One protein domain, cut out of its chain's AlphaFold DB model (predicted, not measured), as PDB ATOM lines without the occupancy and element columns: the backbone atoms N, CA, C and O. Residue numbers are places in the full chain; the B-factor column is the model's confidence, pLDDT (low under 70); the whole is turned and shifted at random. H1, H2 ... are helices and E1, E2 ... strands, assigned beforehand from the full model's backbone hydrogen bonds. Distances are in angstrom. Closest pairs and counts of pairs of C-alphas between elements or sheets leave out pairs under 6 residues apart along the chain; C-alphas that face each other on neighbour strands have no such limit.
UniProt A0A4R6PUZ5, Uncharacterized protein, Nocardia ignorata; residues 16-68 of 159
ATOM      1  N   ALA A  16      88.287  20.637 269.562       87.00
ATOM      2  CA  ALA A  16      87.103  19.961 269.043       87.00
ATOM      3  C   ALA A  16      85.848  20.670 269.565       87.00
ATOM      4  O   ALA A  16      85.962  21.589 270.361       87.00
ATOM      5  N   LEU A  17      84.664  20.277 269.116       83.25
ATOM      6  CA  LEU A  17      83.407  20.815 269.618       83.25
ATOM      7  C   LEU A  17      82.863  19.938 270.750       83.25
ATOM      8  O   LEU A  17      82.990  18.712 270.713       83.25
ATOM      9  N   ASP A  18      82.241  20.565 271.738       85.12
ATOM     10  CA  ASP A  18      81.421  19.900 272.742       85.12
ATOM     11  C   ASP A  18      80.270  19.128 272.056       85.12
ATOM     12  O   ASP A  18      79.644  19.654 271.131       85.12
ATOM     13  N   PRO A  19      79.969  17.886 272.476       84.94
ATOM     14  CA  PRO A  19      78.948  17.053 271.848       84.94
ATOM     15  C   PRO A  19      77.501  17.525 272.050       84.94
ATOM     16  O   PRO A  19      76.613  16.951 271.419       84.94
ATOM     17  N   TYR A  20      77.246  18.521 272.904       81.06
ATOM     18  CA  TYR A  20      75.901  18.962 273.280       81.06
ATOM     19  C   TYR A  20      75.548  20.362 272.766       81.06
ATOM     20  O   TYR A  20      74.394  20.611 272.425       81.06
ATOM     21  N   ARG A  21      76.511  21.286 272.755       73.25
ATOM     22  CA  ARG A  21      76.315  22.720 272.489       73.25
ATOM     23  C   ARG A  21      77.189  23.255 271.361       73.25
ATOM     24  O   ARG A  21      77.167  24.453 271.110       73.25
ATOM     25  N   ASP A  22      77.980  22.399 270.713       71.19
ATOM     26  CA  ASP A  22      78.917  22.792 269.656       71.19
ATOM     27  C   ASP A  22      79.896  23.912 270.077       71.19
ATOM     28  O   ASP A  22      80.394  24.667 269.244       71.19
ATOM     29  N   HIS A  23      80.195  24.027 271.374       76.44
ATOM     30  CA  HIS A  23      81.200  24.963 271.884       76.44
ATOM     31  C   HIS A  23      82.602  24.457 271.564       76.44
ATOM     32  O   HIS A  23      82.868  23.264 271.689       76.44
ATOM     33  N   LEU A  24      83.522  25.346 271.194       78.31
ATOM     34  CA  LEU A  24      84.892  24.943 270.911       78.31
ATOM     35  C   LEU A  24      85.654  24.660 272.213       78.31
ATOM     36  O   LEU A  24      85.891  25.534 273.035       78.31
ATOM     37  N   ILE A  25      86.096  23.422 272.358       85.44
ATOM     38  CA  ILE A  25      86.913  22.930 273.458       85.44
ATOM     39  C   ILE A  25      88.365  22.858 272.992       85.44
ATOM     40  O   ILE A  25      88.724  21.981 272.204       85.44
ATOM     41  N   ASP A  26      89.216  23.755 273.492       85.75
ATOM     42  CA  ASP A  26      90.672  23.649 273.348       85.75
ATOM     43  C   ASP A  26      91.227  22.690 274.404       85.75
ATOM     44  O   ASP A  26      91.228  22.984 275.600       85.75
ATOM     45  N   ILE A  27      91.726  21.540 273.957       89.94
ATOM     46  CA  ILE A  27      92.208  20.471 274.831       89.94
ATOM     47  C   ILE A  27      93.605  20.750 275.414       89.94
ATOM     48  O   ILE A  27      94.162  19.932 276.146       89.94
ATOM     49  N   ARG A  28      94.218  21.887 275.071       84.56
ATOM     50  CA  ARG A  28      95.465  22.341 275.704       84.56
ATOM     51  C   ARG A  28      95.219  22.956 277.074       84.56
ATOM     52  O   ARG A  28      96.138  22.932 277.880       84.56
ATOM     53  N   ILE A  29      94.013  23.460 277.322       84.25
ATOM     54  CA  ILE A  29      93.583  23.984 278.621       84.25
ATOM     55  C   ILE A  29      93.430  22.804 279.592       84.25
ATOM     56  O   ILE A  29      92.887  21.764 279.209       84.25
ATOM     57  N   ASP A  30      93.956  22.934 280.812       88.69
ATOM     58  CA  ASP A  30      94.022  21.837 281.789       88.69
ATOM     59  C   ASP A  30      92.627  21.355 282.196       88.69
ATOM     60  O   ASP A  30      92.352  20.157 282.146       88.69
ATOM     61  N   GLU A  31      91.712  22.280 282.468       90.62
ATOM     62  CA  GLU A  31      90.334  21.993 282.863       90.62
ATOM     63  C   GLU A  31      89.590  21.209 281.769       90.62
ATOM     64  O   GLU A  31      88.938  20.197 282.034       90.62
ATOM     65  N   ASN A  32      89.753  21.622 280.507       91.12
ATOM     66  CA  ASN A  32      89.176  20.922 279.359       91.12
ATOM     67  C   ASN A  32      89.796  19.533 279.177       91.12
ATOM     68  O   ASN A  32      89.099  18.567 278.858       91.12
ATOM     69  N   TRP A  33      91.110  19.413 279.367       92.56
ATOM     70  CA  TRP A  33      91.784  18.126 279.298       92.56
ATOM     71  C   TRP A  33      91.226  17.167 280.353       92.56
ATOM     72  O   TRP A  33      90.808  16.067 280.006       92.56
ATOM     73  N   GLU A  34      91.139  17.578 281.614       92.31
ATOM     74  CA  GLU A  34      90.601  16.750 282.703       92.31
ATOM     75  C   GLU A  34      89.127  16.374 282.498       92.31
ATOM     76  O   GLU A  34      88.700  15.252 282.799       92.31
ATOM     77  N   GLN A  35      88.341  17.296 281.942       92.00
ATOM     78  CA  GLN A  35      86.932  17.057 281.674       92.00
ATOM     79  C   GLN A  35      86.721  15.990 280.593       92.00
ATOM     80  O   GLN A  35      85.854  15.126 280.772       92.00
ATOM     81  N   TRP A  36      87.503  16.026 279.510       91.88
ATOM     82  CA  TRP A  36      87.221  15.283 278.275       91.88
ATOM     83  C   TRP A  36      88.187  14.133 277.972       91.88
ATOM     84  O   TRP A  36      87.859  13.253 277.178       91.88
ATOM     85  N   HIS A  37      89.371  14.102 278.581       91.50
ATOM     86  CA  HIS A  37      90.336  13.021 278.402       91.50
ATOM     87  C   HIS A  37      90.150  11.922 279.457       91.50
ATOM     88  O   HIS A  37      90.120  12.185 280.657       91.50
ATOM     89  N   GLY A  38      90.093  10.664 279.015       84.88
ATOM     90  CA  GLY A  38      90.043   9.494 279.893       84.88
ATOM     91  C   GLY A  38      89.037   8.441 279.438       84.88
ATOM     92  O   GLY A  38      88.272   8.638 278.496       84.88
ATOM     93  N   ILE A  39      89.051   7.297 280.117       80.50
ATOM     94  CA  ILE A  39      88.141   6.183 279.834       80.50
ATOM     95  C   ILE A  39      86.713   6.585 280.223       80.50
ATOM     96  O   ILE A  39      86.489   7.137 281.298       80.50
ATOM     97  N   GLY A  40      85.744   6.292 279.351       79.38
ATOM     98  CA  GLY A  40      84.318   6.515 279.614       79.38
ATOM     99  C   GLY A  40      83.839   7.960 279.452       79.38
ATOM    100  O   GLY A  40      82.666   8.235 279.700       79.38
ATOM    101  N   LYS A  41      84.707   8.887 279.028       83.88
ATOM    102  CA  LYS A  41      84.292  10.253 278.691       83.88
ATOM    103  C   LYS A  41      83.559  10.276 277.342       83.88
ATOM    104  O   LYS A  41      83.973   9.563 276.425       83.88
ATOM    105  N   PRO A  42      82.493  11.086 277.199       76.56
ATOM    106  CA  PRO A  42      81.864  11.298 275.904       76.56
ATOM    107  C   PRO A  42      82.891  11.884 274.931       76.56
ATOM    108  O   PRO A  42      83.639  12.797 275.278       76.56
ATOM    109  N   GLY A  43      82.961  11.329 273.720       85.06
ATOM    110  CA  GLY A  43      83.846  11.861 272.691       85.06
ATOM    111  C   GLY A  43      83.431  13.277 272.284       85.06
ATOM    112  O   GLY A  43      82.248  13.618 272.282       85.06
ATOM    113  N   LEU A  44      84.415  14.096 271.925       91.00
ATOM    114  CA  LEU A  44      84.181  15.418 271.348       91.00
ATOM    115  C   LEU A  44      83.754  15.271 269.879       91.00
ATOM    116  O   LEU A  44      83.833  14.188 269.299       91.00
ATOM    117  N   ARG A  45      83.314  16.354 269.237       86.62
ATOM    118  CA  ARG A  45      82.927  16.366 267.817       86.62
ATOM    119  C   ARG A  45      83.987  17.087 266.986       86.62
ATOM    120  O   ARG A  45      84.463  18.160 267.341       86.62
ATOM    121  N   CYS A  46      84.378  16.516 265.854       81.38
ATOM    122  CA  CYS A  46      85.314  17.140 264.928       81.38
ATOM    123  C   CYS A  46      84.756  18.479 264.434       81.38
ATOM    124  O   CYS A  46      83.631  18.538 263.945       81.38
ATOM    125  N   VAL A  47      85.578  19.524 264.472       76.00
ATOM    126  CA  VAL A  47      85.224  20.860 263.970       76.00
ATOM    127  C   VAL A  47      84.868  20.846 262.473       76.00
ATOM    128  O   VAL A  47      84.047  21.644 262.038       76.00
ATOM    129  N   LEU A  48      85.449  19.927 261.688       72.38
ATOM    130  CA  LEU A  48      85.247  19.851 260.235       72.38
ATOM    131  C   LEU A  48      84.073  18.950 259.838       72.38
ATOM    132  O   LEU A  48      83.147  19.388 259.169       72.38
ATOM    133  N   CYS A  49      84.113  17.672 260.226       74.31
ATOM    134  CA  CYS A  49      83.145  16.674 259.758       74.31
ATOM    135  C   CYS A  49      82.056  16.345 260.783       74.31
ATOM    136  O   CYS A  49      81.223  15.479 260.534       74.31
ATOM    137  N   ARG A  50      82.107  16.962 261.972       76.31
ATOM    138  CA  ARG A  50      81.221  16.669 263.101       76.31
ATOM    139  C   ARG A  50      81.205  15.191 263.512       76.31
ATOM    140  O   ARG A  50      80.302  14.815 264.240       76.31
ATOM    141  N   ARG A  51      82.152  14.333 263.118       83.75
ATOM    142  CA  ARG A  51      82.265  12.959 263.657       83.75
ATOM    143  C   ARG A  51      82.899  12.957 265.042       83.75
ATOM    144  O   ARG A  51      83.485  13.955 265.450       83.75
ATOM    145  N   VAL A  52      82.768  11.852 265.769       86.31
ATOM    146  CA  VAL A  52      83.359  11.718 267.104       86.31
ATOM    147  C   VAL A  52      84.888  11.730 267.013       86.31
ATOM    148  O   VAL A  52      85.481  11.099 266.139       86.31
ATOM    149  N   VAL A  53      85.523  12.472 267.916       87.25
ATOM    150  CA  VAL A  53      86.971  12.524 268.104       87.25
ATOM    151  C   VAL A  53      87.313  12.392 269.583       87.25
ATOM    152  O   VAL A  53      86.604  12.891 270.457       87.25
ATOM    153  N   THR A  54      88.434  11.746 269.870       90.44
ATOM    154  CA  THR A  54      88.886  11.477 271.234       90.44
ATOM    155  C   THR A  54      90.157  12.268 271.534       90.44
ATOM    156  O   THR A  54      91.107  12.220 270.738       90.44
ATOM    157  N   PRO A  55      90.215  12.971 272.679       91.31
ATOM    158  CA  PRO A  55      91.458  13.496 273.225       91.31
ATOM    159  C   PRO A  55      92.508  12.400 273.425       91.31
ATOM    160  O   PRO A  55      92.197  11.301 273.874       91.31
ATOM    161  N   PHE A  56      93.768  12.692 273.128       88.81
ATOM    162  CA  PHE A  56      94.887  11.796 273.389       88.81
ATOM    163  C   PHE A  56      96.184  12.568 273.625       88.81
ATOM    164  O   PHE A  56      96.371  13.697 273.155       88.81
ATOM    165  N   LEU A  57      97.107  11.926 274.342       89.62
ATOM    166  CA  LEU A  57      98.449  12.437 274.569       89.62
ATOM    167  C   LEU A  57      99.392  11.836 273.524       89.62
ATOM    168  O   LEU A  57      99.499  10.618 273.385       89.62
ATOM    169  N   SER A  58     100.074  12.684 272.761       82.38
ATOM    170  CA  SER A  58     101.116  12.226 271.840       82.38
ATOM    171  C   SER A  58     102.358  11.729 272.589       82.38
ATOM    172  O   SER A  58     102.553  12.017 273.768       82.38
ATOM    173  N   THR A  59     103.254  11.045 271.874       80.94
ATOM    174  CA  THR A  59     104.550  10.587 272.407       80.94
ATOM    175  C   THR A  59     105.415  11.726 272.953       80.94
ATOM    176  O   THR A  59     106.142  11.537 273.918       80.94
ATOM    177  N   GLN A  60     105.293  12.929 272.385       80.44
ATOM    178  CA  GLN A  60     105.977  14.143 272.850       80.44
ATOM    179  C   GLN A  60     105.221  14.873 273.973       80.44
ATOM    180  O   GLN A  60     105.508  16.026 274.262       80.44
ATOM    181  N   ARG A  61     104.216  14.233 274.584       85.31
ATOM    182  CA  ARG A  61     103.356  14.801 275.636       85.31
ATOM    183  C   ARG A  61     102.526  16.025 275.227       85.31
ATOM    184  O   ARG A  61     101.946  16.681 276.083       85.31
ATOM    185  N   ASN A  62     102.387  16.289 273.930       80.44
ATOM    186  CA  ASN A  62     101.429  17.270 273.420       80.44
ATOM    187  C   ASN A  62     100.017  16.676 273.388       80.44
ATOM    188  O   ASN A  62      99.852  15.512 273.005       80.44
ATOM    189  N   ARG A  63      99.020  17.485 273.754       89.25
ATOM    190  CA  ARG A  63      97.598  17.121 273.796       89.25
ATOM    191  C   ARG A  63      96.934  17.392 272.451       89.25
ATOM    192  O   ARG A  63      97.098  18.471 271.881       89.25
ATOM    193  N   PHE A  64      96.186  16.416 271.955       87.38
ATOM    194  CA  PHE A  64      95.470  16.505 270.687       87.38
ATOM    195  C   PHE A  64      94.126  15.788 270.764       87.38
ATOM    196  O   PHE A  64      93.874  15.037 271.696       87.38
ATOM    197  N   VAL A  65      93.297  15.960 269.744       87.81
ATOM    198  CA  VAL A  65      92.135  15.126 269.436       87.81
ATOM    199  C   VAL A  65      92.360  14.408 268.105       87.81
ATOM    200  O   VAL A  65      93.055  14.926 267.218       87.81
ATOM    201  N   ARG A  66      91.779  13.218 267.958       85.38
ATOM    202  CA  ARG A  66      91.820  12.412 266.729       85.38
ATOM    203  C   ARG A  66      90.521  11.646 266.526       85.38
ATOM    204  O   ARG A  66      89.830  11.359 267.495       85.38
ATOM    205  N   HIS A  67      90.250  11.256 265.290       83.31
ATOM    206  CA  HIS A  67      89.258  10.222 264.996       83.31
ATOM    207  C   HIS A  67      89.728   8.864 265.543       83.31
ATOM    208  O   HIS A  67      90.929   8.664 265.777       83.31
ATOM    209  N   GLU A  68      88.799   7.932 265.747       70.56
ATOM    210  CA  GLU A  68      89.143   6.559 266.119       70.56
ATOM    211  C   GLU A  68      90.021   5.896 265.039       70.56
ATOM    212  O   GLU A  68      90.003   6.248 263.854       70.56
TER     213      GLU A  68
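What this domain is: This is residues 16 to 68 of the 159 residues of an uncharacterized protein of Nocardia ignorata (UniProt A0A4R6PUZ5). With little regular structure, this small loop-rich domain has the strand hairpin E2 and E3 along one side and strand E1 with short helix H1 along the other, joined by the loop of residues 37 to 51. The named elements, in the order E1, H1, E2, E3, hold only 20 of 53 printed residues, class mixed. The two-stranded sheet is antiparallel. The whole is compact, radius of gyration of the C-alphas 10.2 A, spanning 28 by 21 by 19 A.

How they stand to each other: E1, residues 24 to 26, pairs with no named strand, but residues 16 to 17 pair antiparallel with its residues 24 to 25. H1, residues 30 to 36, has every O i to N i+4 pair within hydrogen-bond range. Its closest C-alphas to E2, residues 52 to 57, are those of Trp 36 and Pro 55, 6.8 A. E2 and E3, residues 63 to 66, form a hairpin; N 56 and O 64 are 2.7 A apart.

Where its parts are: C-alpha 24 is at (84.892, 24.943, 270.911), C-alpha 66 at (91.820, 12.412, 266.729). E1 is 6.4 A long, H1 10.1 A, E2 16.9 A and E3 10.3 A.

The domain as a whole: The printed part has no cut. The link H1 to E2 is long. No printed residue is under 70 in pLDDT.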